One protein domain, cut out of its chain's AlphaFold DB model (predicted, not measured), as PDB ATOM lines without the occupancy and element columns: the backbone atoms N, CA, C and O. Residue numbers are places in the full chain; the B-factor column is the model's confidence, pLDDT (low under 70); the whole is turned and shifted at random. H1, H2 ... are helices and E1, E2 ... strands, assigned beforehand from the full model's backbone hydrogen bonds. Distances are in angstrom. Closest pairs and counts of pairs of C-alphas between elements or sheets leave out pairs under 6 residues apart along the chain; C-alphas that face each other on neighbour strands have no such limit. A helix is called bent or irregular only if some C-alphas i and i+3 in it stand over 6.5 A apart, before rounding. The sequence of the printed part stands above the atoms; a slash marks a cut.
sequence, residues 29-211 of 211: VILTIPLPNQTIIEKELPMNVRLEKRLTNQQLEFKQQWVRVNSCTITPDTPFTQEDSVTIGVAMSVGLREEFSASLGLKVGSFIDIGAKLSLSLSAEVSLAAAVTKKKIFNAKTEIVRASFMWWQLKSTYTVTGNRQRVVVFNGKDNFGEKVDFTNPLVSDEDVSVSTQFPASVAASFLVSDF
ATOM      1  N   VAL A  29     -55.835 -44.304  -9.898       89.50
ATOM      2  CA  VAL A  29     -56.790 -43.623 -10.782       89.50
ATOM      3  C   VAL A  29     -57.422 -42.480 -10.006       89.50
ATOM      4  O   VAL A  29     -58.024 -42.688  -8.954       89.50
ATOM      5  N   ILE A  30     -57.243 -41.276 -10.524       84.81
ATOM      6  CA  ILE A  30     -57.820 -40.055  -9.974       84.81
ATOM      7  C   ILE A  30     -59.156 -39.777 -10.652       84.81
ATOM      8  O   ILE A  30     -60.119 -39.409  -9.987       84.81
ATOM      9  N   LEU A  31     -59.215 -39.968 -11.971       82.19
ATOM     10  CA  LEU A  31     -60.399 -39.669 -12.761       82.19
ATOM     11  C   LEU A  31     -60.478 -40.556 -14.003       82.19
ATOM     12  O   LEU A  31     -59.460 -40.892 -14.609       82.19
ATOM     13  N   THR A  32     -61.706 -40.845 -14.419       84.56
ATOM     14  CA  THR A  32     -62.019 -41.442 -15.716       84.56
ATOM     15  C   THR A  32     -63.115 -40.614 -16.376       84.56
ATOM     16  O   THR A  32     -64.153 -40.367 -15.764       84.56
ATOM     17  N   ILE A  33     -62.886 -40.169 -17.611       80.75
ATOM     18  CA  ILE A  33     -63.805 -39.316 -18.371       80.75
ATOM     19  C   ILE A  33     -64.168 -40.019 -19.684       80.75
ATOM     20  O   ILE A  33     -63.258 -40.349 -20.451       80.75
ATOM     21  N   PRO A  34     -65.458 -40.217 -20.005       82.50
ATOM     22  CA  PRO A  34     -65.855 -40.652 -21.337       82.50
ATOM     23  C   PRO A  34     -65.575 -39.541 -22.358       82.50
ATOM     24  O   PRO A  34     -65.904 -38.374 -22.144       82.50
ATOM     25  N   LEU A  35     -64.973 -39.901 -23.486       79.81
ATOM     26  CA  LEU A  35     -64.687 -38.976 -24.578       79.81
ATOM     27  C   LEU A  35     -65.694 -39.175 -25.719       79.81
ATOM     28  O   LEU A  35     -66.140 -40.299 -25.964       79.81
ATOM     29  N   PRO A  36     -66.044 -38.108 -26.459       78.19
ATOM     30  CA  PRO A  36     -66.968 -38.221 -27.578       78.19
ATOM     31  C   PRO A  36     -66.387 -39.095 -28.694       78.19
ATOM     32  O   PRO A  36     -65.169 -39.159 -28.895       78.19
ATOM     33  N   ASN A  37     -67.276 -39.724 -29.461       83.44
ATOM     34  CA  ASN A  37     -66.898 -40.384 -30.705       83.44
ATOM     35  C   ASN A  37     -66.362 -39.345 -31.696       83.44
ATOM     36  O   ASN A  37     -66.848 -38.215 -31.752       83.44
ATOM     37  N   GLN A  38     -65.364 -39.732 -32.483       80.06
ATOM     38  CA  GLN A  38     -64.704 -38.841 -33.430       80.06
ATOM     39  C   GLN A  38     -64.471 -39.536 -34.761       80.06
ATOM     40  O   GLN A  38     -64.206 -40.735 -34.812       80.06
ATOM     41  N   THR A  39     -64.509 -38.753 -35.833       82.75
ATOM     42  CA  THR A  39     -64.128 -39.193 -37.174       82.75
ATOM     43  C   THR A  39     -63.008 -38.292 -37.659       82.75
ATOM     44  O   THR A  39     -63.183 -37.082 -37.779       82.75
ATOM     45  N   ILE A  40     -61.851 -38.886 -37.922       81.81
ATOM     46  CA  ILE A  40     -60.672 -38.209 -38.451       81.81
ATOM     47  C   ILE A  40     -60.562 -38.575 -39.924       81.81
ATOM     48  O   ILE A  40     -60.498 -39.754 -40.259       81.81
ATOM     49  N   ILE A  41     -60.511 -37.583 -40.807       82.69
ATOM     50  CA  ILE A  41     -60.230 -37.815 -42.226       82.69
ATOM     51  C   ILE A  41     -58.707 -37.938 -42.364       82.69
ATOM     52  O   ILE A  41     -57.994 -36.946 -42.248       82.69
ATOM     53  N   GLU A  42     -58.203 -39.160 -42.554       80.94
ATOM     54  CA  GLU A  42     -56.771 -39.431 -42.746       80.94
ATOM     55  C   GLU A  42     -56.302 -38.932 -44.120       80.94
ATOM     56  O   GLU A  42     -55.196 -38.408 -44.250       80.94
ATOM     57  N   LYS A  43     -57.129 -39.112 -45.158       84.12
ATOM     58  CA  LYS A  43     -56.797 -38.694 -46.523       84.12
ATOM     59  C   LYS A  43     -58.040 -38.543 -47.386       84.12
ATOM     60  O   LYS A  43     -58.916 -39.405 -47.370       84.12
ATOM     61  N   GLU A  44     -58.053 -37.508 -48.215       88.00
ATOM     62  CA  GLU A  44     -58.980 -37.401 -49.340       88.00
ATOM     63  C   GLU A  44     -58.254 -37.777 -50.633       88.00
ATOM     64  O   GLU A  44     -57.112 -37.377 -50.876       88.00
ATOM     65  N   LEU A  45     -58.898 -38.607 -51.442       87.19
ATOM     66  CA  LEU A  45     -58.385 -39.127 -52.700       87.19
ATOM     67  C   LEU A  45     -59.334 -38.729 -53.848       87.19
ATOM     68  O   LEU A  45     -60.519 -38.470 -53.613       87.19
ATOM     69  N   PRO A  46     -58.840 -38.704 -55.103       86.25
ATOM     70  CA  PRO A  46     -59.680 -38.477 -56.276       86.25
ATOM     71  C   PRO A  46     -60.854 -39.462 -56.345       86.25
ATOM     72  O   PRO A  46     -60.789 -40.551 -55.780       86.25
ATOM     73  N   MET A  47     -61.901 -39.106 -57.096       84.12
ATOM     74  CA  MET A  47     -63.114 -39.926 -57.270       84.12
ATOM     75  C   MET A  47     -63.937 -40.129 -55.982       84.12
ATOM     76  O   MET A  47     -64.497 -41.201 -55.768       84.12
ATOM     77  N   ASN A  48     -64.040 -39.098 -55.133       85.12
ATOM     78  CA  ASN A  48     -64.849 -39.107 -53.902       85.12
ATOM     79  C   ASN A  48     -64.502 -40.255 -52.940       85.12
ATOM     80  O   ASN A  48     -65.394 -40.859 -52.331       85.12
ATOM     81  N   VAL A  49     -63.210 -40.556 -52.814       86.56
ATOM     82  CA  VAL A  49     -62.715 -41.570 -51.883       86.56
ATOM     83  C   VAL A  49     -62.118 -40.880 -50.667       86.56
ATOM     84  O   VAL A  49     -61.231 -40.040 -50.798       86.56
ATOM     85  N   ARG A  50     -62.590 -41.231 -49.473       88.81
ATOM     86  CA  ARG A  50     -62.063 -40.721 -48.203       88.81
ATOM     87  C   ARG A  50     -61.617 -41.874 -47.326       88.81
ATOM     88  O   ARG A  50     -62.328 -42.861 -47.170       88.81
ATOM     89  N   LEU A  51     -60.422 -41.746 -46.768       86.69
ATOM     90  CA  LEU A  51     -59.918 -42.626 -45.728       86.69
ATOM     91  C   LEU A  51     -60.217 -41.964 -44.389       86.69
ATOM     92  O   LEU A  51     -59.713 -40.881 -44.103       86.69
ATOM     93  N   GLU A  52     -61.058 -42.606 -43.591       88.12
ATOM     94  CA  GLU A  52     -61.470 -42.151 -42.272       88.12
ATOM     95  C   GLU A  52     -60.924 -43.083 -41.187       88.12
ATOM     96  O   GLU A  52     -60.930 -44.308 -41.320       88.12
ATOM     97  N   LYS A  53     -60.515 -42.505 -40.062       84.19
ATOM     98  CA  LYS A  53     -60.293 -43.201 -38.797       84.19
ATOM     99  C   LYS A  53     -61.413 -42.789 -37.844       84.19
ATOM    100  O   LYS A  53     -61.476 -41.641 -37.412       84.19
ATOM    101  N   ARG A  54     -62.301 -43.725 -37.517       87.94
ATOM    102  CA  ARG A  54     -63.396 -43.533 -36.560       87.94
ATOM    103  C   ARG A  54     -62.970 -44.045 -35.191       87.94
ATOM    104  O   ARG A  54     -62.559 -45.196 -35.054       87.94
ATOM    105  N   LEU A  55     -63.058 -43.182 -34.189       86.12
ATOM    106  CA  LEU A  55     -62.738 -43.463 -32.797       86.12
ATOM    107  C   LEU A  55     -64.036 -43.482 -31.994       86.12
ATOM    108  O   LEU A  55     -64.804 -42.521 -32.020       86.12
ATOM    109  N   THR A  56     -64.300 -44.586 -31.303       88.44
ATOM    110  CA  THR A  56     -65.554 -44.810 -30.569       88.44
ATOM    111  C   THR A  56     -65.298 -45.401 -29.191       88.44
ATOM    112  O   THR A  56     -64.221 -45.947 -28.953       88.44
ATOM    113  N   ASN A  57     -66.280 -45.301 -28.287       89.19
ATOM    114  CA  ASN A  57     -66.192 -45.821 -26.912       89.19
ATOM    115  C   ASN A  57     -64.906 -45.366 -26.210       89.19
ATOM    116  O   ASN A  57     -64.203 -46.159 -25.586       89.19
ATOM    117  N   GLN A  58     -64.554 -44.101 -26.419       85.62
ATOM    118  CA  GLN A  58     -63.306 -43.558 -25.925       85.62
ATOM    119  C   GLN A  58     -63.445 -43.173 -24.454       85.62
ATOM    120  O   GLN A  58     -64.475 -42.649 -24.030       85.62
ATOM    121  N   GLN A  59     -62.380 -43.367 -23.690       87.25
ATOM    122  CA  GLN A  59     -62.271 -42.901 -22.315       87.25
ATOM    123  C   GLN A  59     -60.854 -42.402 -22.048       87.25
ATOM    124  O   GLN A  59     -59.875 -42.998 -22.501       87.25
ATOM    125  N   LEU A  60     -60.758 -41.309 -21.302       83.19
ATOM    126  CA  LEU A  60     -59.519 -40.791 -20.752       83.19
ATOM    127  C   LEU A  60     -59.440 -41.174 -19.279       83.19
ATOM    128  O   LEU A  60     -60.294 -40.788 -18.488       83.19
ATOM    129  N   GLU A  61     -58.388 -41.883 -18.909       86.94
ATOM    130  CA  GLU A  61     -58.059 -42.186 -17.526       86.94
ATOM    131  C   GLU A  61     -56.861 -41.343 -17.085       86.94
ATOM    132  O   GLU A  61     -55.822 -41.332 -17.746       86.94
ATOM    133  N   PHE A  62     -56.998 -40.650 -15.961       84.19
ATOM    134  CA  PHE A  62     -55.922 -39.905 -15.324       84.19
ATOM    135  C   PHE A  62     -55.486 -40.616 -14.044       84.19
ATOM    136  O   PHE A  62     -56.284 -40.836 -13.129       84.19
ATOM    137  N   LYS A  63     -54.205 -40.969 -13.987       89.06
ATOM    138  CA  LYS A  63     -53.543 -41.634 -12.867       89.06
ATOM    139  C   LYS A  63     -52.419 -40.764 -12.325       89.06
ATOM    140  O   LYS A  63     -51.728 -40.096 -13.088       89.06
ATOM    141  N   GLN A  64     -52.192 -40.848 -11.022       89.75
ATOM    142  CA  GLN A  64     -51.013 -40.274 -10.377       89.75
ATOM    143  C   GLN A  64     -50.276 -41.329  -9.561       89.75
ATOM    144  O   GLN A  64     -50.885 -42.262  -9.032       89.75
ATOM    145  N   GLN A  65     -48.964 -41.164  -9.431       94.00
ATOM    146  CA  GLN A  65     -48.101 -42.031  -8.640       94.00
ATOM    147  C   GLN A  65     -46.939 -41.239  -8.041       94.00
ATOM    148  O   GLN A  65     -46.368 -40.378  -8.703       94.00
ATOM    149  N   TRP A  66     -46.537 -41.574  -6.816       93.56
ATOM    150  CA  TRP A  66     -45.240 -41.155  -6.292       93.56
ATOM    151  C   TRP A  66     -44.153 -42.120  -6.745       93.56
ATOM    152  O   TRP A  66     -44.245 -43.319  -6.493       93.56
ATOM    153  N   VAL A  67     -43.112 -41.594  -7.381       92.25
ATOM    154  CA  VAL A  67     -41.938 -42.358  -7.809       92.25
ATOM    155  C   VAL A  67     -40.749 -41.947  -6.958       92.25
ATOM    156  O   VAL A  67     -40.510 -40.759  -6.744       92.25
ATOM    157  N   ARG A  68     -40.004 -42.928  -6.445       91.75
ATOM    158  CA  ARG A  68     -38.783 -42.666  -5.684       91.75
ATOM    159  C   ARG A  68     -37.674 -42.248  -6.642       91.75
ATOM    160  O   ARG A  68     -37.297 -43.035  -7.504       91.75
ATOM    161  N   VAL A  69     -37.146 -41.048  -6.444       88.56
ATOM    162  CA  VAL A  69     -35.985 -40.531  -7.181       88.56
ATOM    163  C   VAL A  69     -34.703 -40.936  -6.477       88.56
ATOM    164  O   VAL A  69     -33.777 -41.432  -7.100       88.56
ATOM    165  N   ASN A  70     -34.663 -40.771  -5.155       88.62
ATOM    166  CA  ASN A  70     -33.456 -41.015  -4.385       88.62
ATOM    167  C   ASN A  70     -33.795 -41.466  -2.956       88.62
ATOM    168  O   ASN A  70     -34.916 -41.269  -2.473       88.62
ATOM    169  N   SER A  71     -32.828 -42.064  -2.269       91.06
ATOM    170  CA  SER A  71     -32.910 -42.412  -0.854       91.06
ATOM    171  C   SER A  71     -31.522 -42.556  -0.246       91.06
ATOM    172  O   SER A  71     -30.641 -43.143  -0.869       91.06
ATOM    173  N   CYS A  72     -31.339 -42.100   0.989       90.50
ATOM    174  CA  CYS A  72     -30.068 -42.246   1.692       90.50
ATOM    175  C   CYS A  72     -30.266 -42.416   3.197       90.50
ATOM    176  O   CYS A  72     -31.300 -42.046   3.752       90.50
ATOM    177  N   THR A  73     -29.232 -42.909   3.869       92.31
ATOM    178  CA  THR A  73     -29.123 -42.877   5.328       92.31
ATOM    179  C   THR A  73     -27.854 -42.139   5.698       92.31
ATOM    180  O   THR A  73     -26.789 -42.450   5.172       92.31
ATOM    181  N   ILE A  74     -27.974 -41.169   6.597       90.50
ATOM    182  CA  ILE A  74     -26.873 -40.304   7.019       90.50
ATOM    183  C   ILE A  74     -26.749 -40.255   8.537       90.50
ATOM    184  O   ILE A  74     -27.671 -40.608   9.275       90.50
ATOM    185  N   THR A  75     -25.588 -39.795   8.977       90.31
ATOM    186  CA  THR A  75     -25.245 -39.438  10.356       90.31
ATOM    187  C   THR A  75     -24.728 -37.992  10.347       90.31
ATOM    188  O   THR A  75     -24.495 -37.460   9.254       90.31
ATOM    189  N   PRO A  76     -24.515 -37.341  11.505       88.94
ATOM    190  CA  PRO A  76     -23.989 -35.976  11.537       88.94
ATOM    191  C   PRO A  76     -22.624 -35.852  10.845       88.94
ATOM    192  O   PRO A  76     -22.358 -34.856  10.175       88.94
ATOM    193  N   ASP A  77     -21.809 -36.907  10.922       90.38
ATOM    194  CA  ASP A  77     -20.457 -36.955  10.357       90.38
ATOM    195  C   ASP A  77     -20.425 -37.371   8.879       90.38
ATOM    196  O   ASP A  77     -19.399 -37.259   8.210       90.38
ATOM    197  N   THR A  78     -21.547 -37.862   8.346       87.56
ATOM    198  CA  THR A  78     -21.646 -38.362   6.970       87.56
ATOM    199  C   THR A  78     -22.823 -37.709   6.240       87.56
ATOM    200  O   THR A  78     -23.801 -38.400   5.924       87.56
ATOM    201  N   PRO A  79     -22.785 -36.383   5.999       83.31
ATOM    202  CA  PRO A  79     -23.817 -35.707   5.224       83.31
ATOM    203  C   PRO A  79     -23.844 -36.232   3.785       83.31
ATOM    204  O   PRO A  79     -22.855 -36.758   3.275       83.31
ATOM    205  N   PHE A  80     -24.983 -36.067   3.122       85.44
ATOM    206  CA  PHE A  80     -25.194 -36.562   1.767       85.44
ATOM    207  C   PHE A  80     -25.404 -35.410   0.793       85.44
ATOM    208  O   PHE A  80     -26.222 -34.521   1.039       85.44
ATOM    209  N   THR A  81     -24.694 -35.478  -0.330       86.00
ATOM    210  CA  THR A  81     -24.881 -34.613  -1.493       86.00
ATOM    211  C   THR A  81     -24.815 -35.481  -2.743       86.00
ATOM    212  O   THR A  81     -23.804 -36.145  -2.974       86.00
ATOM    213  N   GLN A  82     -25.868 -35.467  -3.556       84.31
ATOM    214  CA  GLN A  82     -25.891 -36.135  -4.856       84.31
ATOM    215  C   GLN A  82     -26.510 -35.217  -5.905       84.31
ATOM    216  O   GLN A  82     -27.566 -34.636  -5.674       84.31
ATOM    217  N   GLU A  83     -25.872 -35.105  -7.065       83.75
ATOM    218  CA  GLU A  83     -26.482 -34.510  -8.255       83.75
ATOM    219  C   GLU A  83     -27.220 -35.605  -9.030       83.75
ATOM    220  O   GLU A  83     -26.660 -36.676  -9.272       83.75
ATOM    221  N   ASP A  84     -28.467 -35.341  -9.414       80.19
ATOM    222  CA  ASP A  84     -29.227 -36.191 -10.325       80.19
ATOM    223  C   ASP A  84     -29.925 -35.348 -11.396       80.19
ATOM    224  O   ASP A  84     -30.177 -34.152 -11.225       80.19
ATOM    225  N   SER A  85     -30.241 -35.978 -12.520       80.88
ATOM    226  CA  SER A  85     -30.995 -35.358 -13.604       80.88
ATOM    227  C   SER A  85     -32.442 -35.826 -13.545       80.88
ATOM    228  O   SER A  85     -32.736 -36.993 -13.784       80.88
ATOM    229  N   VAL A  86     -33.357 -34.906 -13.251       76.25
ATOM    230  CA  VAL A  86     -34.791 -35.189 -13.184       76.25
ATOM    231  C   VAL A  86     -35.462 -34.642 -14.433       76.25
ATOM    232  O   VAL A  86     -35.423 -33.442 -14.712       76.25
ATOM    233  N   THR A  87     -36.080 -35.530 -15.206       77.00
ATOM    234  CA  THR A  87     -36.932 -35.139 -16.330       77.00
ATOM    235  C   THR A  87     -38.282 -34.668 -15.806       77.00
ATOM    236  O   THR A  87     -38.862 -35.294 -14.926       77.00
ATOM    237  N   ILE A  88     -38.765 -33.550 -16.342       75.44
ATOM    238  CA  ILE A  88     -40.067 -32.956 -16.039       75.44
ATOM    239  C   ILE A  88     -40.797 -32.718 -17.353       75.44
ATOM    240  O   ILE A  88     -40.212 -32.184 -18.292       75.44
ATOM    241  N   GLY A  89     -42.080 -33.050 -17.404       69.50
ATOM    242  CA  GLY A  89     -42.949 -32.898 -18.561       69.50
ATOM    243  C   GLY A  89     -43.077 -34.179 -19.377       69.50
ATOM    244  O   GLY A  89     -42.773 -35.284 -18.927       69.50
ATOM    245  N   VAL A  90     -43.558 -34.019 -20.606       68.50
ATOM    246  CA  VAL A  90     -43.887 -35.127 -21.503       68.50
ATOM    247  C   VAL A  90     -42.738 -35.414 -22.462       68.50
ATOM    248  O   VAL A  90     -42.405 -34.584 -23.316       68.50
ATOM    249  N   ALA A  91     -42.206 -36.633 -22.407       62.28
ATOM    250  CA  ALA A  91     -41.311 -37.170 -23.427       62.28
ATOM    251  C   ALA A  91     -42.107 -38.055 -24.399       62.28
ATOM    252  O   ALA A  91     -42.459 -39.188 -24.079       62.28
ATOM    253  N   MET A  92     -42.408 -37.550 -25.598       63.38
ATOM    254  CA  MET A  92     -43.052 -38.343 -26.652       63.38
ATOM    255  C   MET A  92     -42.444 -38.078 -28.021       63.38
ATOM    256  O   MET A  92     -42.097 -36.945 -28.359       63.38
ATOM    257  N   SER A  93     -42.405 -39.126 -28.843       57.81
ATOM    258  CA  SER A  93     -42.170 -38.977 -30.276       57.81
ATOM    259  C   SER A  93     -43.348 -38.258 -30.946       57.81
ATOM    260  O   SER A  93     -44.489 -38.320 -30.481       57.81
ATOM    261  N   VAL A  94     -43.077 -37.583 -32.064       58.75
ATOM    262  CA  VAL A  94     -44.075 -36.784 -32.796       58.75
ATOM    263  C   VAL A  94     -45.286 -37.627 -33.226       58.75
ATOM    264  O   VAL A  94     -46.415 -37.185 -33.060       58.75
ATOM    265  N   GLY A  95     -45.085 -38.869 -33.678       58.09
ATOM    266  CA  GLY A  95     -46.194 -39.736 -34.102       58.09
ATOM    267  C   GLY A  95     -47.140 -40.142 -32.961       58.09
ATOM    268  O   GLY A  95     -48.358 -40.086 -33.119       58.09
ATOM    269  N   LEU A  96     -46.600 -40.479 -31.783       63.81
ATOM    270  CA  LEU A  96     -47.414 -40.787 -30.594       63.81
ATOM    271  C   LEU A  96     -48.171 -39.550 -30.100       63.81
ATOM    272  O   LEU A  96     -49.313 -39.634 -29.648       63.81
ATOM    273  N   ARG A  97     -47.541 -38.382 -30.248       63.59
ATOM    274  CA  ARG A  97     -48.120 -37.080 -29.935       63.59
ATOM    275  C   ARG A  97     -49.355 -36.778 -30.767       63.59
ATOM    276  O   ARG A  97     -50.382 -36.383 -30.219       63.59
ATOM    277  N   GLU A  98     -49.251 -36.978 -32.071       65.12
ATOM    278  CA  GLU A  98     -50.349 -36.768 -33.008       65.12
ATOM    279  C   GLU A  98     -51.511 -37.718 -32.733       65.12
ATOM    280  O   GLU A  98     -52.656 -37.273 -32.690       65.12
ATOM    281  N   GLU A  99     -51.239 -38.999 -32.468       67.50
ATOM    282  CA  GLU A  99     -52.296 -39.976 -32.203       67.50
ATOM    283  C   GLU A  99     -53.027 -39.708 -30.877       67.50
ATOM    284  O   GLU A  99     -54.258 -39.793 -30.818       67.50
ATOM    285  N   PHE A 100     -52.303 -39.304 -29.829       71.88
ATOM    286  CA  PHE A 100     -52.909 -38.911 -28.557       71.88
ATOM    287  C   PHE A 100     -53.770 -37.644 -28.700       71.88
ATOM    288  O   PHE A 100     -54.935 -37.637 -28.295       71.88
ATOM    289  N   SER A 101     -53.243 -36.588 -29.336       68.75
ATOM    290  CA  SER A 101     -54.007 -35.358 -29.603       68.75
ATOM    291  C   SER A 101     -55.240 -35.621 -30.461       68.75
ATOM    292  O   SER A 101     -56.319 -35.116 -30.149       68.75
ATOM    293  N   ALA A 102     -55.105 -36.449 -31.497       67.75
ATOM    294  CA  ALA A 102     -56.213 -36.833 -32.354       67.75
ATOM    295  C   ALA A 102     -57.291 -37.602 -31.578       67.75
ATOM    296  O   ALA A 102     -58.467 -37.346 -31.786       67.75
ATOM    297  N   SER A 103     -56.917 -38.464 -30.625       68.56
ATOM    298  CA  SER A 103     -57.883 -39.177 -29.771       68.56
ATOM    299  C   SER A 103     -58.681 -38.221 -28.869       68.56
ATOM    300  O   SER A 103     -59.871 -38.411 -28.612       68.56
ATOM    301  N   LEU A 104     -58.061 -37.121 -28.438       67.94
ATOM    302  CA  LEU A 104     -58.725 -36.062 -27.671       67.94
ATOM    303  C   LEU A 104     -59.540 -35.083 -28.536       67.94
ATOM    304  O   LEU A 104     -60.255 -34.234 -27.986       67.94
ATOM    305  N   GLY A 105     -59.471 -35.194 -29.866       63.50
ATOM    306  CA  GLY A 105     -60.104 -34.262 -30.800       63.50
ATOM    307  C   GLY A 105     -59.439 -32.888 -30.808       63.50
ATOM    308  O   GLY A 105     -60.121 -31.875 -30.947       63.50
ATOM    309  N   LEU A 106     -58.124 -32.849 -30.587       63.47
ATOM    310  CA  LEU A 106     -57.315 -31.633 -30.532       63.47
ATOM    311  C   LEU A 106     -56.439 -31.513 -31.781       63.47
ATOM    312  O   LEU A 106     -55.989 -32.513 -32.343       63.47
ATOM    313  N   LYS A 107     -56.162 -30.277 -32.212       54.19
ATOM    314  CA  LYS A 107     -55.265 -30.024 -33.350       54.19
ATOM    315  C   LYS A 107     -53.807 -30.271 -32.951       54.19
ATOM    316  O   LYS A 107     -53.365 -29.852 -31.880       54.19
ATOM    317  N   VAL A 108     -53.036 -30.905 -33.833       43.88
ATOM    318  CA  VAL A 108     -51.593 -31.133 -33.644       43.88
ATOM    319  C   VAL A 108     -50.888 -29.798 -33.351       43.88
ATOM    320  O   VAL A 108     -51.086 -28.823 -34.069       43.88
ATOM    321  N   GLY A 109     -50.109 -29.738 -32.264       41.38
ATOM    322  CA  GLY A 109     -49.401 -28.528 -31.809       41.38
ATOM    323  C   GLY A 109     -50.040 -27.792 -30.621       41.38
ATOM    324  O   GLY A 109     -49.358 -27.022 -29.953       41.38
ATOM    325  N   SER A 110     -51.293 -28.094 -30.271       48.41
ATOM    326  CA  SER A 110     -52.032 -27.449 -29.169       48.41
ATOM    327  C   SER A 110     -51.871 -28.170 -27.813       48.41
ATOM    328  O   SER A 110     -52.826 -28.402 -27.085       48.41
ATOM    329  N   PHE A 111     -50.640 -28.548 -27.442       45.38
ATOM    330  CA  PHE A 111     -50.382 -29.272 -26.174       45.38
ATOM    331  C   PHE A 111     -50.742 -28.483 -24.914       45.38
ATOM    332  O   PHE A 111     -51.111 -29.069 -23.902       45.38
ATOM    333  N   ILE A 112     -50.679 -27.158 -25.015       44.75
ATOM    334  CA  ILE A 112     -51.092 -26.222 -23.966       44.75
ATOM    335  C   ILE A 112     -52.619 -26.294 -23.746       44.75
ATOM    336  O   ILE A 112     -53.098 -26.044 -22.648       44.75
ATOM    337  N   ASP A 113     -53.379 -26.736 -24.752       45.03
ATOM    338  CA  ASP A 113     -54.847 -26.702 -24.800       45.03
ATOM    339  C   ASP A 113     -55.511 -27.996 -24.287       45.03
ATOM    340  O   ASP A 113     -56.717 -28.042 -24.031       45.03
ATOM    341  N   ILE A 114     -54.727 -29.063 -24.067       49.75
ATOM    342  CA  ILE A 114     -55.204 -30.266 -23.358       49.75
ATOM    343  C   ILE A 114     -55.659 -29.878 -21.940       49.75
ATOM    344  O   ILE A 114     -56.662 -30.397 -21.440       49.75
ATOM    345  N   GLY A 115     -54.982 -28.893 -21.342       46.19
ATOM    346  CA  GLY A 115     -55.319 -28.336 -20.039       46.19
ATOM    347  C   GLY A 115     -56.663 -27.647 -19.977       46.19
ATOM    348  O   GLY A 115     -57.345 -27.799 -18.972       46.19
ATOM    349  N   ALA A 116     -57.081 -26.978 -21.053       42.28
ATOM    350  CA  ALA A 116     -58.348 -26.255 -21.122       42.28
ATOM    351  C   ALA A 116     -59.565 -27.189 -21.269       42.28
ATOM    352  O   ALA A 116     -60.648 -26.915 -20.756       42.28
ATOM    353  N   LYS A 117     -59.405 -28.334 -21.945       46.25
ATOM    354  CA  LYS A 117     -60.481 -29.338 -22.037       46.25
ATOM    355  C   LYS A 117     -60.601 -30.157 -20.749       46.25
ATOM    356  O   LYS A 117     -61.702 -30.543 -20.368       46.25
ATOM    357  N   LEU A 118     -59.476 -30.379 -20.064       48.03
ATOM    358  CA  LEU A 118     -59.442 -31.007 -18.746       48.03
ATOM    359  C   LEU A 118     -59.911 -30.061 -17.636       48.03
ATOM    360  O   LEU A 118     -60.618 -30.519 -16.742       48.03
ATOM    361  N   SER A 119     -59.636 -28.755 -17.723       44.31
ATOM    362  CA  SER A 119     -60.052 -27.757 -16.725       44.31
ATOM    363  C   SER A 119     -61.567 -27.668 -16.563       44.31
ATOM    364  O   SER A 119     -62.047 -27.544 -15.438       44.31
ATOM    365  N   LEU A 120     -62.318 -27.836 -17.657       44.59
ATOM    366  CA  LEU A 120     -63.784 -27.873 -17.654       44.59
ATOM    367  C   LEU A 120     -64.369 -29.034 -16.835       44.59
ATOM    368  O   LEU A 120     -65.506 -28.942 -16.385       44.59
ATOM    369  N   SER A 121     -63.617 -30.124 -16.651       42.59
ATOM    370  CA  SER A 121     -64.063 -31.308 -15.896       42.59
ATOM    371  C   SER A 121     -63.351 -31.480 -14.550       42.59
ATOM    372  O   SER A 121     -63.913 -32.077 -13.638       42.59
ATOM    373  N   LEU A 122     -62.122 -30.974 -14.413       39.97
ATOM    374  CA  LEU A 122     -61.286 -31.132 -13.220       39.97
ATOM    375  C   LEU A 122     -61.342 -29.933 -12.258       39.97
ATOM    376  O   LEU A 122     -60.785 -30.031 -11.172       39.97
ATOM    377  N   SER A 123     -61.971 -28.804 -12.613       36.38
ATOM    378  CA  SER A 123     -61.779 -27.515 -11.907       36.38
ATOM    379  C   SER A 123     -60.295 -27.107 -11.807       36.38
ATOM    380  O   SER A 123     -59.915 -26.287 -10.974       36.38
ATOM    381  N   ALA A 124     -59.449 -27.714 -12.642       34.88
ATOM    382  CA  ALA A 124     -58.003 -27.758 -12.520       34.88
ATOM    383  C   ALA A 124     -57.380 -27.906 -13.918       34.88
ATOM    384  O   ALA A 124     -57.685 -28.849 -14.650       34.88
ATOM    385  N   GLU A 125     -56.541 -26.951 -14.306       39.16
ATOM    386  CA  GLU A 125     -55.917 -26.884 -15.628       39.16
ATOM    387  C   GLU A 125     -54.704 -27.822 -15.713       39.16
ATOM    388  O   GLU A 125     -53.800 -27.768 -14.881       39.16
ATOM    389  N   VAL A 126     -54.686 -28.704 -16.714       45.75
ATOM    390  CA  VAL A 126     -53.603 -29.681 -16.930       45.75
ATOM    391  C   VAL A 126     -52.640 -29.185 -18.011       45.75
ATOM    392  O   VAL A 126     -52.873 -29.371 -19.202       45.75
ATOM    393  N   SER A 127     -51.532 -28.553 -17.629       47.88
ATOM    394  CA  SER A 127     -50.528 -28.105 -18.603       47.88
ATOM    395  C   SER A 127     -49.564 -29.241 -18.962       47.88
ATOM    396  O   SER A 127     -48.794 -29.691 -18.120       47.88
ATOM    397  N   LEU A 128     -49.579 -29.703 -20.217       55.44
ATOM    398  CA  LEU A 128     -48.606 -30.683 -20.711       55.44
ATOM    399  C   LEU A 128     -47.441 -29.955 -21.387       55.44
ATOM    400  O   LEU A 128     -47.509 -29.584 -22.562       55.44
ATOM    401  N   ALA A 129     -46.367 -29.738 -20.629       58.34
ATOM    402  CA  ALA A 129     -45.134 -29.145 -21.133       58.34
ATOM    403  C   ALA A 129     -44.257 -30.184 -21.855       58.34
ATOM    404  O   ALA A 129     -44.315 -31.383 -21.570       58.34
ATOM    405  N   ALA A 130     -43.425 -29.719 -22.792       65.69
ATOM    406  CA  ALA A 130     -42.366 -30.549 -23.364       65.69
ATOM    407  C   ALA A 130     -41.392 -30.999 -22.264       65.69
ATOM    408  O   ALA A 130     -41.146 -30.239 -21.325       65.69
ATOM    409  N   ALA A 131     -40.836 -32.205 -22.397       70.94
ATOM    410  CA  ALA A 131     -39.845 -32.704 -21.455       70.94
ATOM    411  C   ALA A 131     -38.625 -31.774 -21.374       70.94
ATOM    412  O   ALA A 131     -37.953 -31.517 -22.374       70.94
ATOM    413  N   VAL A 132     -38.315 -31.322 -20.165       74.56
ATOM    414  CA  VAL A 132     -37.082 -30.622 -19.815       74.56
ATOM    415  C   VAL A 132     -36.359 -31.470 -18.783       74.56
ATOM    416  O   VAL A 132     -36.952 -31.920 -17.806       74.56
ATOM    417  N   THR A 133     -35.069 -31.706 -19.000       78.88
ATOM    418  CA  THR A 133     -34.224 -32.328 -17.978       78.88
ATOM    419  C   THR A 133     -33.645 -31.225 -17.114       78.88
ATOM    420  O   THR A 133     -32.933 -30.363 -17.626       78.88
ATOM    421  N   LYS A 134     -33.963 -31.246 -15.822       80.25
ATOM    422  CA  LYS A 134     -33.377 -30.350 -14.829       80.25
ATOM    423  C   LYS A 134     -32.319 -31.088 -14.033       80.25
ATOM    424  O   LYS A 134     -32.531 -32.229 -13.621       80.25
ATOM    425  N   LYS A 135     -31.202 -30.421 -13.768       80.38
ATOM    426  CA  LYS A 135     -30.238 -30.906 -12.784       80.38
ATOM    427  C   LYS A 135     -30.730 -30.523 -11.397       80.38
ATOM    428  O   LYS A 135     -31.004 -29.352 -11.144       80.38
ATOM    429  N   LYS A 136     -30.846 -31.512 -10.514       80.75
ATOM    430  CA  LYS A 136     -31.230 -31.332  -9.114       80.75
ATOM    431  C   LYS A 136     -30.096 -31.816  -8.223       80.75
ATOM    432  O   LYS A 136     -29.603 -32.930  -8.382       80.75
ATOM    433  N   ILE A 137     -29.695 -30.982  -7.269       81.56
ATOM    434  CA  ILE A 137     -28.769 -31.391  -6.209       81.56
ATOM    435  C   ILE A 137     -29.583 -31.740  -4.968       81.56
ATOM    436  O   ILE A 137     -30.317 -30.910  -4.438       81.56
ATOM    437  N   PHE A 138     -29.432 -32.973  -4.503       83.06
ATOM    438  CA  PHE A 138     -30.045 -33.509  -3.299       83.06
ATOM    439  C   PHE A 138     -29.057 -33.384  -2.153       83.06
ATOM    440  O   PHE A 138     -28.051 -34.088  -2.120       83.06
ATOM    441  N   ASN A 139     -29.351 -32.490  -1.211       82.94
ATOM    442  CA  ASN A 139     -28.567 -32.326   0.006       82.94
ATOM    443  C   ASN A 139     -29.370 -32.795   1.217       82.94
ATOM    444  O   ASN A 139     -30.514 -32.374   1.402       82.94
ATOM    445  N   ALA A 140     -28.755 -33.626   2.058       84.06
ATOM    446  CA  ALA A 140     -29.303 -34.022   3.346       84.06
ATOM    447  C   ALA A 140     -28.244 -33.896   4.446       84.06
ATOM    448  O   ALA A 140     -27.113 -34.373   4.315       84.06
ATOM    449  N   LYS A 141     -28.641 -33.267   5.554       85.38
ATOM    450  CA  LYS A 141     -27.864 -33.159   6.792       85.38
ATOM    451  C   LYS A 141     -28.757 -33.489   7.978       85.38
ATOM    452  O   LYS A 141     -29.966 -33.271   7.929       85.38
ATOM    453  N   THR A 142     -28.162 -34.012   9.042       84.81
ATOM    454  CA  THR A 142     -28.890 -34.373  10.255       84.81
ATOM    455  C   THR A 142     -28.064 -34.064  11.496       84.81
ATOM    456  O   THR A 142     -26.842 -34.166  11.462       84.81
ATOM    457  N   GLU A 143     -28.735 -33.687  12.580       85.56
ATOM    458  CA  GLU A 143     -28.118 -33.474  13.898       85.56
ATOM    459  C   GLU A 143     -28.287 -34.690  14.818       85.56
ATOM    460  O   GLU A 143     -27.695 -34.758  15.892       85.56
ATOM    461  N   ILE A 144     -29.090 -35.674  14.404       85.50
ATOM    462  CA  ILE A 144     -29.294 -36.908  15.161       85.50
ATOM    463  C   ILE A 144     -28.353 -38.005  14.691       85.50
ATOM    464  O   ILE A 144     -27.912 -38.019  13.548       85.50
ATOM    465  N   VAL A 145     -28.113 -38.977  15.575       88.62
ATOM    466  CA  VAL A 145     -27.166 -40.085  15.370       88.62
ATOM    467  C   VAL A 145     -27.333 -40.761  14.010       88.62
ATOM    468  O   VAL A 145     -26.341 -41.114  13.375       88.62
ATOM    469  N   ARG A 146     -28.577 -40.956  13.556       90.00
ATOM    470  CA  ARG A 146     -28.851 -41.517  12.238       90.00
ATOM    471  C   ARG A 146     -30.237 -41.139  11.737       90.00
ATOM    472  O   ARG A 146     -31.199 -41.205  12.499       90.00
ATOM    473  N   ALA A 147     -30.332 -40.816  10.455       90.12
ATOM    474  CA  ALA A 147     -31.584 -40.496   9.786       90.12
ATOM    475  C   ALA A 147     -31.629 -41.100   8.380       90.12
ATOM    476  O   ALA A 147     -30.612 -41.129   7.684       90.12
ATOM    477  N   SER A 148     -32.805 -41.559   7.962       91.69
ATOM    478  CA  SER A 148     -33.059 -42.065   6.611       91.69
ATOM    479  C   SER A 148     -33.991 -41.120   5.865       91.69
ATOM    480  O   SER A 148     -34.984 -40.666   6.425       91.69
ATOM    481  N   PHE A 149     -33.674 -40.843   4.604       88.88
ATOM    482  CA  PHE A 149     -34.365 -39.884   3.747       88.88
ATOM    483  C   PHE A 149     -34.797 -40.534   2.444       88.88
ATOM    484  O   PHE A 149     -34.101 -41.396   1.905       88.88
ATOM    485  N   MET A 150     -35.936 -40.088   1.924       90.00
ATOM    486  CA  MET A 150     -36.420 -40.441   0.597       90.00
ATOM    487  C   MET A 150     -36.900 -39.205  -0.136       90.00
ATOM    488  O   MET A 150     -37.562 -38.345   0.446       90.00
ATOM    489  N   TRP A 151     -36.617 -39.183  -1.433       88.69
ATOM    490  CA  TRP A 151     -37.077 -38.162  -2.356       88.69
ATOM    491  C   TRP A 151     -38.051 -38.765  -3.347       88.69
ATOM    492  O   TRP A 151     -37.772 -39.783  -3.987       88.69
ATOM    493  N   TRP A 152     -39.187 -38.099  -3.471       90.44
ATOM    494  CA  TRP A 152     -40.305 -38.522  -4.287       90.44
ATOM    495  C   TRP A 152     -40.584 -37.479  -5.357       90.44
ATOM    496  O   TRP A 152     -40.604 -36.285  -5.063       90.44
ATOM    497  N   GLN A 153     -40.843 -37.939  -6.576       89.56
ATOM    498  CA  GLN A 153     -41.358 -37.134  -7.677       89.56
ATOM    499  C   GLN A 153     -42.768 -37.611  -8.002       89.56
ATOM    500  O   GLN A 153     -43.030 -38.817  -8.063       89.56
ATOM    501  N   LEU A 154     -43.686 -36.669  -8.180       89.00
ATOM    502  CA  LEU A 154     -45.027 -36.978  -8.641       89.00
ATOM    503  C   LEU A 154     -44.983 -37.278 -10.138       89.00
ATOM    504  O   LEU A 154     -44.425 -36.519 -10.927       89.00
ATOM    505  N   LYS A 155     -45.611 -38.380 -10.518       88.56
ATOM    506  CA  LYS A 155     -45.756 -38.815 -11.897       88.56
ATOM    507  C   LYS A 155     -47.228 -38.889 -12.250       88.56
ATOM    508  O   LYS A 155     -48.005 -39.552 -11.562       88.56
ATOM    509  N   SER A 156     -47.591 -38.243 -13.341       85.75
ATOM    510  CA  SER A 156     -48.929 -38.252 -13.913       85.75
ATOM    511  C   SER A 156     -48.963 -39.142 -15.147       85.75
ATOM    512  O   SER A 156     -48.025 -39.199 -15.942       85.75
ATOM    513  N   THR A 157     -50.057 -39.867 -15.333       85.75
ATOM    514  CA  THR A 157     -50.286 -40.686 -16.523       85.75
ATOM    515  C   THR A 157     -51.699 -40.458 -17.032       85.75
ATOM    516  O   THR A 157     -52.669 -40.661 -16.310       85.75
ATOM    517  N   TYR A 158     -51.807 -40.058 -18.291       83.12
ATOM    518  CA  TYR A 158     -53.049 -39.867 -19.022       83.12
ATOM    519  C   TYR A 158     -53.160 -40.989 -20.042       83.12
ATOM    520  O   TYR A 158     -52.321 -41.105 -20.924       83.12
ATOM    521  N   THR A 159     -54.173 -41.835 -19.939       85.88
ATOM    522  CA  THR A 159     -54.352 -42.955 -20.865       85.88
ATOM    523  C   THR A 159     -55.653 -42.775 -21.608       85.88
ATOM    524  O   THR A 159     -56.717 -42.803 -20.994       85.88
ATOM    525  N   VAL A 160     -55.583 -42.606 -22.929       83.94
ATOM    526  CA  VAL A 160     -56.782 -42.679 -23.765       83.94
ATOM    527  C   VAL A 160     -56.928 -44.102 -24.269       83.94
ATOM    528  O   VAL A 160     -56.018 -44.642 -24.896       83.94
ATOM    529  N   THR A 161     -58.073 -44.711 -23.995       89.12
ATOM    530  CA  THR A 161     -58.438 -46.019 -24.542       89.12
ATOM    531  C   THR A 161     -59.720 -45.896 -25.339       89.12
ATOM    532  O   THR A 161     -60.500 -44.967 -25.130       89.12
ATOM    533  N   GLY A 162     -59.937 -46.817 -26.267       89.38
ATOM    534  CA  GLY A 162     -61.164 -46.861 -27.041       89.38
ATOM    535  C   GLY A 162     -61.071 -47.839 -28.193       89.38
ATOM    536  O   GLY A 162     -60.145 -48.636 -28.294       89.38
ATOM    537  N   ASN A 163     -62.045 -47.748 -29.087       90.81
ATOM    538  CA  ASN A 163     -62.128 -48.559 -30.288       90.81
ATOM    539  C   ASN A 163     -61.763 -47.699 -31.497       90.81
ATOM    540  O   ASN A 163     -62.340 -46.628 -31.699       90.81
ATOM    541  N   ARG A 164     -60.851 -48.182 -32.336       88.12
ATOM    542  CA  ARG A 164     -60.441 -47.541 -33.584       88.12
ATOM    543  C   ARG A 164     -60.883 -48.390 -34.764       88.12
ATOM    544  O   ARG A 164     -60.590 -49.578 -34.820       88.12
ATOM    545  N   GLN A 165     -61.524 -47.765 -35.740       89.94
ATOM    546  CA  GLN A 165     -61.913 -48.409 -36.987       89.94
ATOM    547  C   GLN A 165     -61.448 -47.573 -38.172       89.94
ATOM    548  O   GLN A 165     -61.706 -46.371 -38.228       89.94
ATOM    549  N   ARG A 166     -60.767 -48.204 -39.130       88.50
ATOM    550  CA  ARG A 166     -60.500 -47.574 -40.427       88.50
ATOM    551  C   ARG A 166     -61.689 -47.789 -41.349       88.50
ATOM    552  O   ARG A 166     -62.194 -48.902 -41.450       88.50
ATOM    553  N   VAL A 167     -62.122 -46.733 -42.021       89.38
ATOM    554  CA  VAL A 167     -63.249 -46.761 -42.952       89.38
ATOM    555  C   VAL A 167     -62.815 -46.129 -44.263       89.38
ATOM    556  O   VAL A 167     -62.272 -45.027 -44.285       89.38
ATOM    557  N   VAL A 168     -63.045 -46.834 -45.365       89.50
ATOM    558  CA  VAL A 168     -62.875 -46.293 -46.713       89.50
ATOM    559  C   VAL A 168     -64.248 -45.882 -47.223       89.50
ATOM    560  O   VAL A 168     -65.079 -46.730 -47.543       89.50
ATOM    561  N   VAL A 169     -64.497 -44.583 -47.302       89.19
ATOM    562  CA  VAL A 169     -65.747 -44.036 -47.824       89.19
ATOM    563  C   VAL A 169     -65.588 -43.811 -49.320       89.19
ATOM    564  O   VAL A 169     -64.824 -42.945 -49.737       89.19
ATOM    565  N   PHE A 170     -66.305 -44.579 -50.136       88.25
ATOM    566  CA  PHE A 170     -66.306 -44.462 -51.597       88.25
ATOM    567  C   PHE A 170     -67.690 -44.014 -52.066       88.25
ATOM    568  O   PHE A 170     -68.667 -44.730 -51.850       88.25
ATOM    569  N   ASN A 171     -67.800 -42.834 -52.690       84.94
ATOM    570  CA  ASN A 171     -69.089 -42.274 -53.136       84.94
ATOM    571  C   ASN A 171     -70.170 -42.269 -52.029       84.94
ATOM    572  O   ASN A 171     -71.335 -42.579 -52.271       84.94
ATOM    573  N   GLY A 172     -69.771 -41.959 -50.791       80.25
ATOM    574  CA  GLY A 172     -70.670 -41.923 -49.630       80.25
ATOM    575  C   GLY A 172     -71.057 -43.290 -49.058       80.25
ATOM    576  O   GLY A 172     -71.850 -43.338 -48.124       80.25
ATOM    577  N   LYS A 173     -70.510 -44.395 -49.583       87.12
ATOM    578  CA  LYS A 173     -70.672 -45.734 -49.005       87.12
ATOM    579  C   LYS A 173     -69.465 -46.109 -48.160       87.12
ATOM    580  O   LYS A 173     -68.331 -46.062 -48.639       87.12
ATOM    581  N   ASP A 174     -69.739 -46.530 -46.933       88.69
ATOM    582  CA  ASP A 174     -68.732 -47.020 -46.001       88.69
ATOM    583  C   ASP A 174     -68.275 -48.427 -46.391       88.69
ATOM    584  O   ASP A 174     -69.076 -49.359 -46.461       88.69
ATOM    585  N   ASN A 175     -66.970 -48.597 -46.586       85.25
ATOM    586  CA  ASN A 175     -66.318 -49.898 -46.557       85.25
ATOM    587  C   ASN A 175     -65.517 -49.990 -45.265       85.25
ATOM    588  O   ASN A 175     -64.544 -49.259 -45.055       85.25
ATOM    589  N   PHE A 176     -65.963 -50.866 -44.375       78.56
ATOM    590  CA  PHE A 176     -65.383 -51.009 -43.051       78.56
ATOM    591  C   PHE A 176     -64.125 -51.870 -43.110       78.56
ATOM    592  O   PHE A 176     -64.150 -53.000 -43.593       78.56
ATOM    593  N   GLY A 177     -63.028 -51.324 -42.598       73.81
ATOM    594  CA  GLY A 177     -61.846 -52.089 -42.247       73.81
ATOM    595  C   GLY A 177     -61.959 -52.681 -40.843       73.81
ATOM    596  O   GLY A 177     -62.993 -52.592 -40.169       73.81
ATOM    597  N   GLU A 178     -60.855 -53.268 -40.398       80.06
ATOM    598  CA  GLU A 178     -60.737 -53.883 -39.083       80.06
ATOM    599  C   GLU A 178     -61.001 -52.877 -37.952       80.06
ATOM    600  O   GLU A 178     -60.577 -51.713 -37.993       80.06
ATOM    601  N   LYS A 179     -61.724 -53.353 -36.938       88.38
ATOM    602  CA  LYS A 179     -61.979 -52.640 -35.692       88.38
ATOM    603  C   LYS A 179     -61.013 -53.172 -34.638       88.38
ATOM    604  O   LYS A 179     -61.019 -54.363 -34.354       88.38
ATOM    605  N   VAL A 180     -60.205 -52.285 -34.071       90.38
ATOM    606  CA  VAL A 180     -59.116 -52.629 -33.152       90.38
ATOM    607  C   VAL A 180     -59.217 -51.756 -31.908       90.38
ATOM    608  O   VAL A 180     -59.370 -50.537 -32.020       90.38
ATOM    609  N   ASP A 181     -59.110 -52.359 -30.729       90.50
ATOM    610  CA  ASP A 181     -58.982 -51.606 -29.484       90.50
ATOM    611  C   ASP A 181     -57.613 -50.927 -29.412       90.50
ATOM    612  O   ASP A 181     -56.595 -51.479 -29.830       90.50
ATOM    613  N   PHE A 182     -57.574 -49.707 -28.886       86.25
ATOM    614  CA  PHE A 182     -56.335 -48.958 -28.729       86.25
ATOM    615  C   PHE A 182     -56.152 -48.472 -27.295       86.25
ATOM    616  O   PHE A 182     -57.104 -48.285 -26.536       86.25
ATOM    617  N   THR A 183     -54.890 -48.267 -26.930       87.00
ATOM    618  CA  THR A 183     -54.465 -47.707 -25.649       87.00
ATOM    619  C   THR A 183     -53.274 -46.800 -25.906       87.00
ATOM    620  O   THR A 183     -52.216 -47.267 -26.316       87.00
ATOM    621  N   ASN A 184     -53.459 -45.507 -25.661       81.75
ATOM    622  CA  ASN A 184     -52.472 -44.465 -25.908       81.75
ATOM    623  C   ASN A 184     -52.102 -43.812 -24.572       81.75
ATOM    624  O   ASN A 184     -52.802 -42.894 -24.128       81.75
ATOM    625  N   PRO A 185     -51.052 -44.306 -23.893       81.00
ATOM    626  CA  PRO A 185     -50.573 -43.706 -22.664       81.00
ATOM    627  C   PRO A 185     -49.714 -42.476 -22.963       81.00
ATOM    628  O   PRO A 185     -48.854 -42.477 -23.842       81.00
ATOM    629  N   LEU A 186     -49.919 -41.447 -22.161       77.31
ATOM    630  CA  LEU A 186     -49.131 -40.237 -22.092       77.31
ATOM    631  C   LEU A 186     -48.636 -40.096 -20.658       77.31
ATOM    632  O   LEU A 186     -49.426 -39.983 -19.722       77.31
ATOM    633  N   VAL A 187     -47.323 -40.092 -20.488       80.06
ATOM    634  CA  VAL A 187     -46.682 -40.003 -19.179       80.06
ATOM    635  C   VAL A 187     -46.035 -38.631 -19.039       80.06
ATOM    636  O   VAL A 187     -45.353 -38.176 -19.957       80.06
ATOM    637  N   SER A 188     -46.265 -37.989 -17.897       80.06
ATOM    638  CA  SER A 188     -45.670 -36.708 -17.530       80.06
ATOM    639  C   SER A 188     -45.048 -36.833 -16.147       80.06
ATOM    640  O   SER A 188     -45.738 -37.182 -15.186       80.06
ATOM    641  N   ASP A 189     -43.753 -36.561 -16.042       81.50
ATOM    642  CA  ASP A 189     -43.108 -36.377 -14.745       81.50
ATOM    643  C   ASP A 189     -43.372 -34.932 -14.303       81.50
ATOM    644  O   ASP A 189     -43.001 -33.979 -14.984       81.50
ATOM    645  N   GLU A 190     -44.102 -34.742 -13.209       80.12
ATOM    646  CA  GLU A 190     -44.521 -33.404 -12.782       80.12
ATOM    647  C   GLU A 190     -43.372 -32.679 -12.099       80.12
ATOM    648  O   GLU A 190     -42.544 -33.333 -11.484       80.12
ATOM    649  N   ASP A 191     -43.349 -31.346 -12.074       77.69
ATOM    650  CA  ASP A 191     -42.384 -30.592 -11.249       77.69
ATOM    651  C   ASP A 191     -42.829 -30.488  -9.779       77.69
ATOM    652  O   ASP A 191     -42.789 -29.430  -9.154       77.69
ATOM    653  N   VAL A 192     -43.332 -31.592  -9.227       80.12
ATOM    654  CA  VAL A 192     -43.785 -31.691  -7.836       80.12
ATOM    655  C   VAL A 192     -42.982 -32.775  -7.143       80.12
ATOM    656  O   VAL A 192     -43.191 -33.966  -7.375       80.12
ATOM    657  N   SER A 193     -42.076 -32.352  -6.267       83.62
ATOM    658  CA  SER A 193     -41.235 -33.244  -5.472       83.62
ATOM    659  C   SER A 193     -41.439 -33.034  -3.978       83.62
ATOM    660  O   SER A 193     -41.609 -31.903  -3.528       83.62
ATOM    661  N   VAL A 194     -41.379 -34.119  -3.209       86.06
ATOM    662  CA  VAL A 194     -41.503 -34.107  -1.744       86.06
ATOM    663  C   VAL A 194     -40.417 -34.992  -1.141       86.06
ATOM    664  O   VAL A 194     -40.076 -36.036  -1.700       86.06
ATOM    665  N   SER A 195     -39.874 -34.590   0.007       86.25
ATOM    666  CA  SER A 195     -39.002 -35.434   0.821       86.25
ATOM    667  C   SER A 195     -39.753 -36.006   2.021       86.25
ATOM    668  O   SER A 195     -40.659 -35.389   2.576       86.25
ATOM    669  N   THR A 196     -39.366 -37.210   2.425       90.12
ATOM    670  CA  THR A 196     -39.858 -37.876   3.640       90.12
ATOM    671  C   THR A 196     -38.680 -38.463   4.401       90.12
ATOM    672  O   THR A 196     -37.613 -38.681   3.820       90.12
ATOM    673  N   GLN A 197     -38.850 -38.698   5.702       90.94
ATOM    674  CA  GLN A 197     -37.732 -39.077   6.556       90.94
ATOM    675  C   GLN A 197     -38.122 -39.908   7.776       90.94
ATOM    676  O   GLN A 197     -39.261 -39.861   8.238       90.94
ATOM    677  N   PHE A 198     -37.124 -40.592   8.334       90.25
ATOM    678  CA  PHE A 198     -37.180 -41.241   9.638       90.25
ATOM    679  C   PHE A 198     -35.958 -40.868  10.496       90.25
ATOM    680  O   PHE A 198     -34.833 -40.956   9.992       90.25
ATOM    681  N   PRO A 199     -36.144 -40.531  11.788       88.75
ATOM    682  CA  PRO A 199     -37.420 -40.307  12.472       88.75
ATOM    683  C   PRO A 199     -38.158 -39.076  11.925       88.75
ATOM    684  O   PRO A 199     -37.533 -38.089  11.540       88.75
ATOM    685  N   ALA A 200     -39.491 -39.118  11.911       81.94
ATOM    686  CA  ALA A 200     -40.317 -38.014  11.409       81.94
ATOM    687  C   ALA A 200     -40.246 -36.749  12.292       81.94
ATOM    688  O   ALA A 200     -40.558 -35.654  11.838       81.94
ATOM    689  N   SER A 201     -39.827 -36.894  13.553       69.50
ATOM    690  CA  SER A 201     -39.847 -35.847  14.582       69.50
ATOM    691  C   SER A 201     -38.709 -34.823  14.498       69.50
ATOM    692  O   SER A 201     -38.636 -33.943  15.351       69.50
ATOM    693  N   VAL A 202     -37.798 -34.934  13.529       62.66
ATOM    694  CA  VAL A 202     -36.590 -34.097  13.456       62.66
ATOM    695  C   VAL A 202     -36.562 -33.379  12.119       62.66
ATOM    696  O   VAL A 202     -36.268 -34.006  11.118       62.66
ATOM    697  N   ALA A 203     -36.846 -32.080  12.063       53.25
ATOM    698  CA  ALA A 203     -36.765 -31.343  10.803       53.25
ATOM    699  C   ALA A 203     -35.312 -31.322  10.297       53.25
ATOM    700  O   ALA A 203     -34.468 -30.624  10.851       53.25
ATOM    701  N   ALA A 204     -34.995 -32.105   9.267       52.50
ATOM    702  CA  ALA A 204     -33.718 -31.962   8.582       52.50
ATOM    703  C   ALA A 204     -33.748 -30.734   7.658       52.50
ATOM    704  O   ALA A 204     -34.807 -30.268   7.230       52.50
ATOM    705  N   SER A 205     -32.568 -30.174   7.386       56.09
ATOM    706  CA  SER A 205     -32.422 -29.086   6.420       56.09
ATOM    707  C   SER A 205     -32.261 -29.676   5.026       56.09
ATOM    708  O   SER A 205     -31.414 -30.541   4.788       56.09
ATOM    709  N   PHE A 206     -33.102 -29.206   4.109       58.09
ATOM    710  CA  PHE A 206     -33.197 -29.734   2.758       58.09
ATOM    711  C   PHE A 206     -33.145 -28.602   1.754       58.09
ATOM    712  O   PHE A 206     -33.888 -27.627   1.865       58.09
ATOM    713  N   LEU A 207     -32.294 -28.763   0.749       61.88
ATOM    714  CA  LEU A 207     -32.231 -27.863  -0.389       61.88
ATOM    715  C   LEU A 207     -32.190 -28.714  -1.649       61.88
ATOM    716  O   LEU A 207     -31.250 -29.483  -1.848       61.88
ATOM    717  N   VAL A 208     -33.235 -28.566  -2.460       59.62
ATOM    718  CA  VAL A 208     -33.249 -28.976  -3.860       59.62
ATOM    719  C   VAL A 208     -33.161 -27.690  -4.663       59.62
ATOM    720  O   VAL A 208     -34.039 -26.836  -4.572       59.62
ATOM    721  N   SER A 209     -32.066 -27.535  -5.390       65.81
ATOM    722  CA  SER A 209     -31.811 -26.385  -6.252       65.81
ATOM    723  C   SER A 209     -31.808 -26.844  -7.704       65.81
ATOM    724  O   SER A 209     -31.088 -27.792  -8.033       65.81
ATOM    725  N   ASP A 210     -32.604 -26.170  -8.533       65.44
ATOM    726  CA  ASP A 210     -32.589 -26.324  -9.986       65.44
ATOM    727  C   ASP A 210     -31.387 -25.559 -10.571       65.44
ATOM    728  O   ASP A 210     -31.100 -24.438 -10.138       65.44
ATOM    729  N   PHE A 211     -30.716 -26.155 -11.560       56.31
ATOM    730  CA  PHE A 211     -29.696 -25.513 -12.400       56.31
ATOM    731  C   PHE A 211     -30.090 -25.562 -13.876       56.31
ATOM    732  O   PHE A 211     -30.660 -26.598 -14.300       56.31
TER     733      PHE A 211
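AT A GLANCE: This is residues 29 to 211 of the 211 residues of an uncharacterized protein of Mucilaginibacter sp. F01003 (UniProt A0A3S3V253). Three very long antiparallel strands, E3, E6 and E7, lie side by side as a twisted ribbon that runs the length of a rod; E2 and E1 widen the ribbon beside E3, and toward the other end E4, E5 and E8 make a smaller three-stranded piece, tied to E7 only by the last residues of E4. The sheet curls round the short helix H1, while H2 only grazes the sheet. The printed part has 183 residues, with eight named strands and two named helices in the order E1 E2 E3 E4 H1 H2 E5 E6 E7 E8. The branched sheet is antiparallel, the class is mostly strand, and the whole is loose, with a radius of gyration of the C-alphas of 23.0 A and spans of 80 by 28 by 28 A.

IN THESE COORDINATES: Find C-alpha 49 at (-62.715, -41.570, -51.883); from there strand E3, residues 49 to 74, runs 69.0 A to C-alpha 74 at (-26.873, -40.304, 7.019), and it bends by 63 degrees at residue 57. E6, residues 147 to 170, runs back over 70.6 A, and E7, residues 173 to 198, returns over 67.7 A with a bend of 59 degrees at residue 176. Look for E1 at residues 29 to 35, beginning at (-56.790, -43.623, -10.782); it runs on into E2, residues 38 to 45, across a break of 2 residues at 53 degrees, and E2 bends by 52 degrees at residue 42. E4 holds residues 80 to 90 over 29.9 A, E5 residues 132 to 141 over 28.3 A, and E8 residues 205 to 210, ending at (-32.589, -26.324, -9.986). The helices are H1, residues 94 to 103, and H2, residues 111 to 122; H2 is neither bent nor irregular, but only just: C-alphas 112 and 115 are 6.1 A apart.

HOW THE PARTS SIT: Start at E3, which has three neighbours in the twisted sheet. E6 lies on one side of it, antiparallel, with N 61 and O 159 at 2.8 A; E1 and E2 lie on the other side, with N 33 and O 60 at 2.8 A and, in the hairpin E2 and E3, N 40 and O 53 at 2.8 A. E3 lies on one side of E6 and E7 on the other side; E6 and E7 form a hairpin, with N 164 and O 180 at 2.8 A. Next look at Gly 89, where E4 pairs with E7: N 89 and O 189 are 2.8 A apart. On the other side of E4 is antiparallel E5, with N 84 and O 136 at 2.9 A. E8 is the antiparallel neighbour of E5 at 162 degrees, with no N and O pair within hydrogen-bond range; C-alphas 136 and 210, which face each other, are 5.3 A apart. The sheet curls round H1, whose closest C-alphas to E7 are Phe 100 and Asn 184, at 6.2 A. H1 and H2 are close but not clearly touching, with Ser 101 and Phe 111 the closest C-alphas at 7.9 A, and run the same way at a shallow tilt of 31 degrees. E1 and H2 are near each other. In H1 every O i to N i+4 pair is within hydrogen-bond range; in H2 4 of 8 are.

THE WHOLE: The two C-alphas farthest apart, those of Met 47 and Val 145, are 81.0 A apart. The printed part has no cut, and no link is long; H1 to H2, H2 to E5 and E7 to E8 are short, the others tight. Mean pLDDT of the printed part is 76.7; it is under 70 at residues 89 to 99, 101 to 130 and 201 to 211, the last being the chain's last residue.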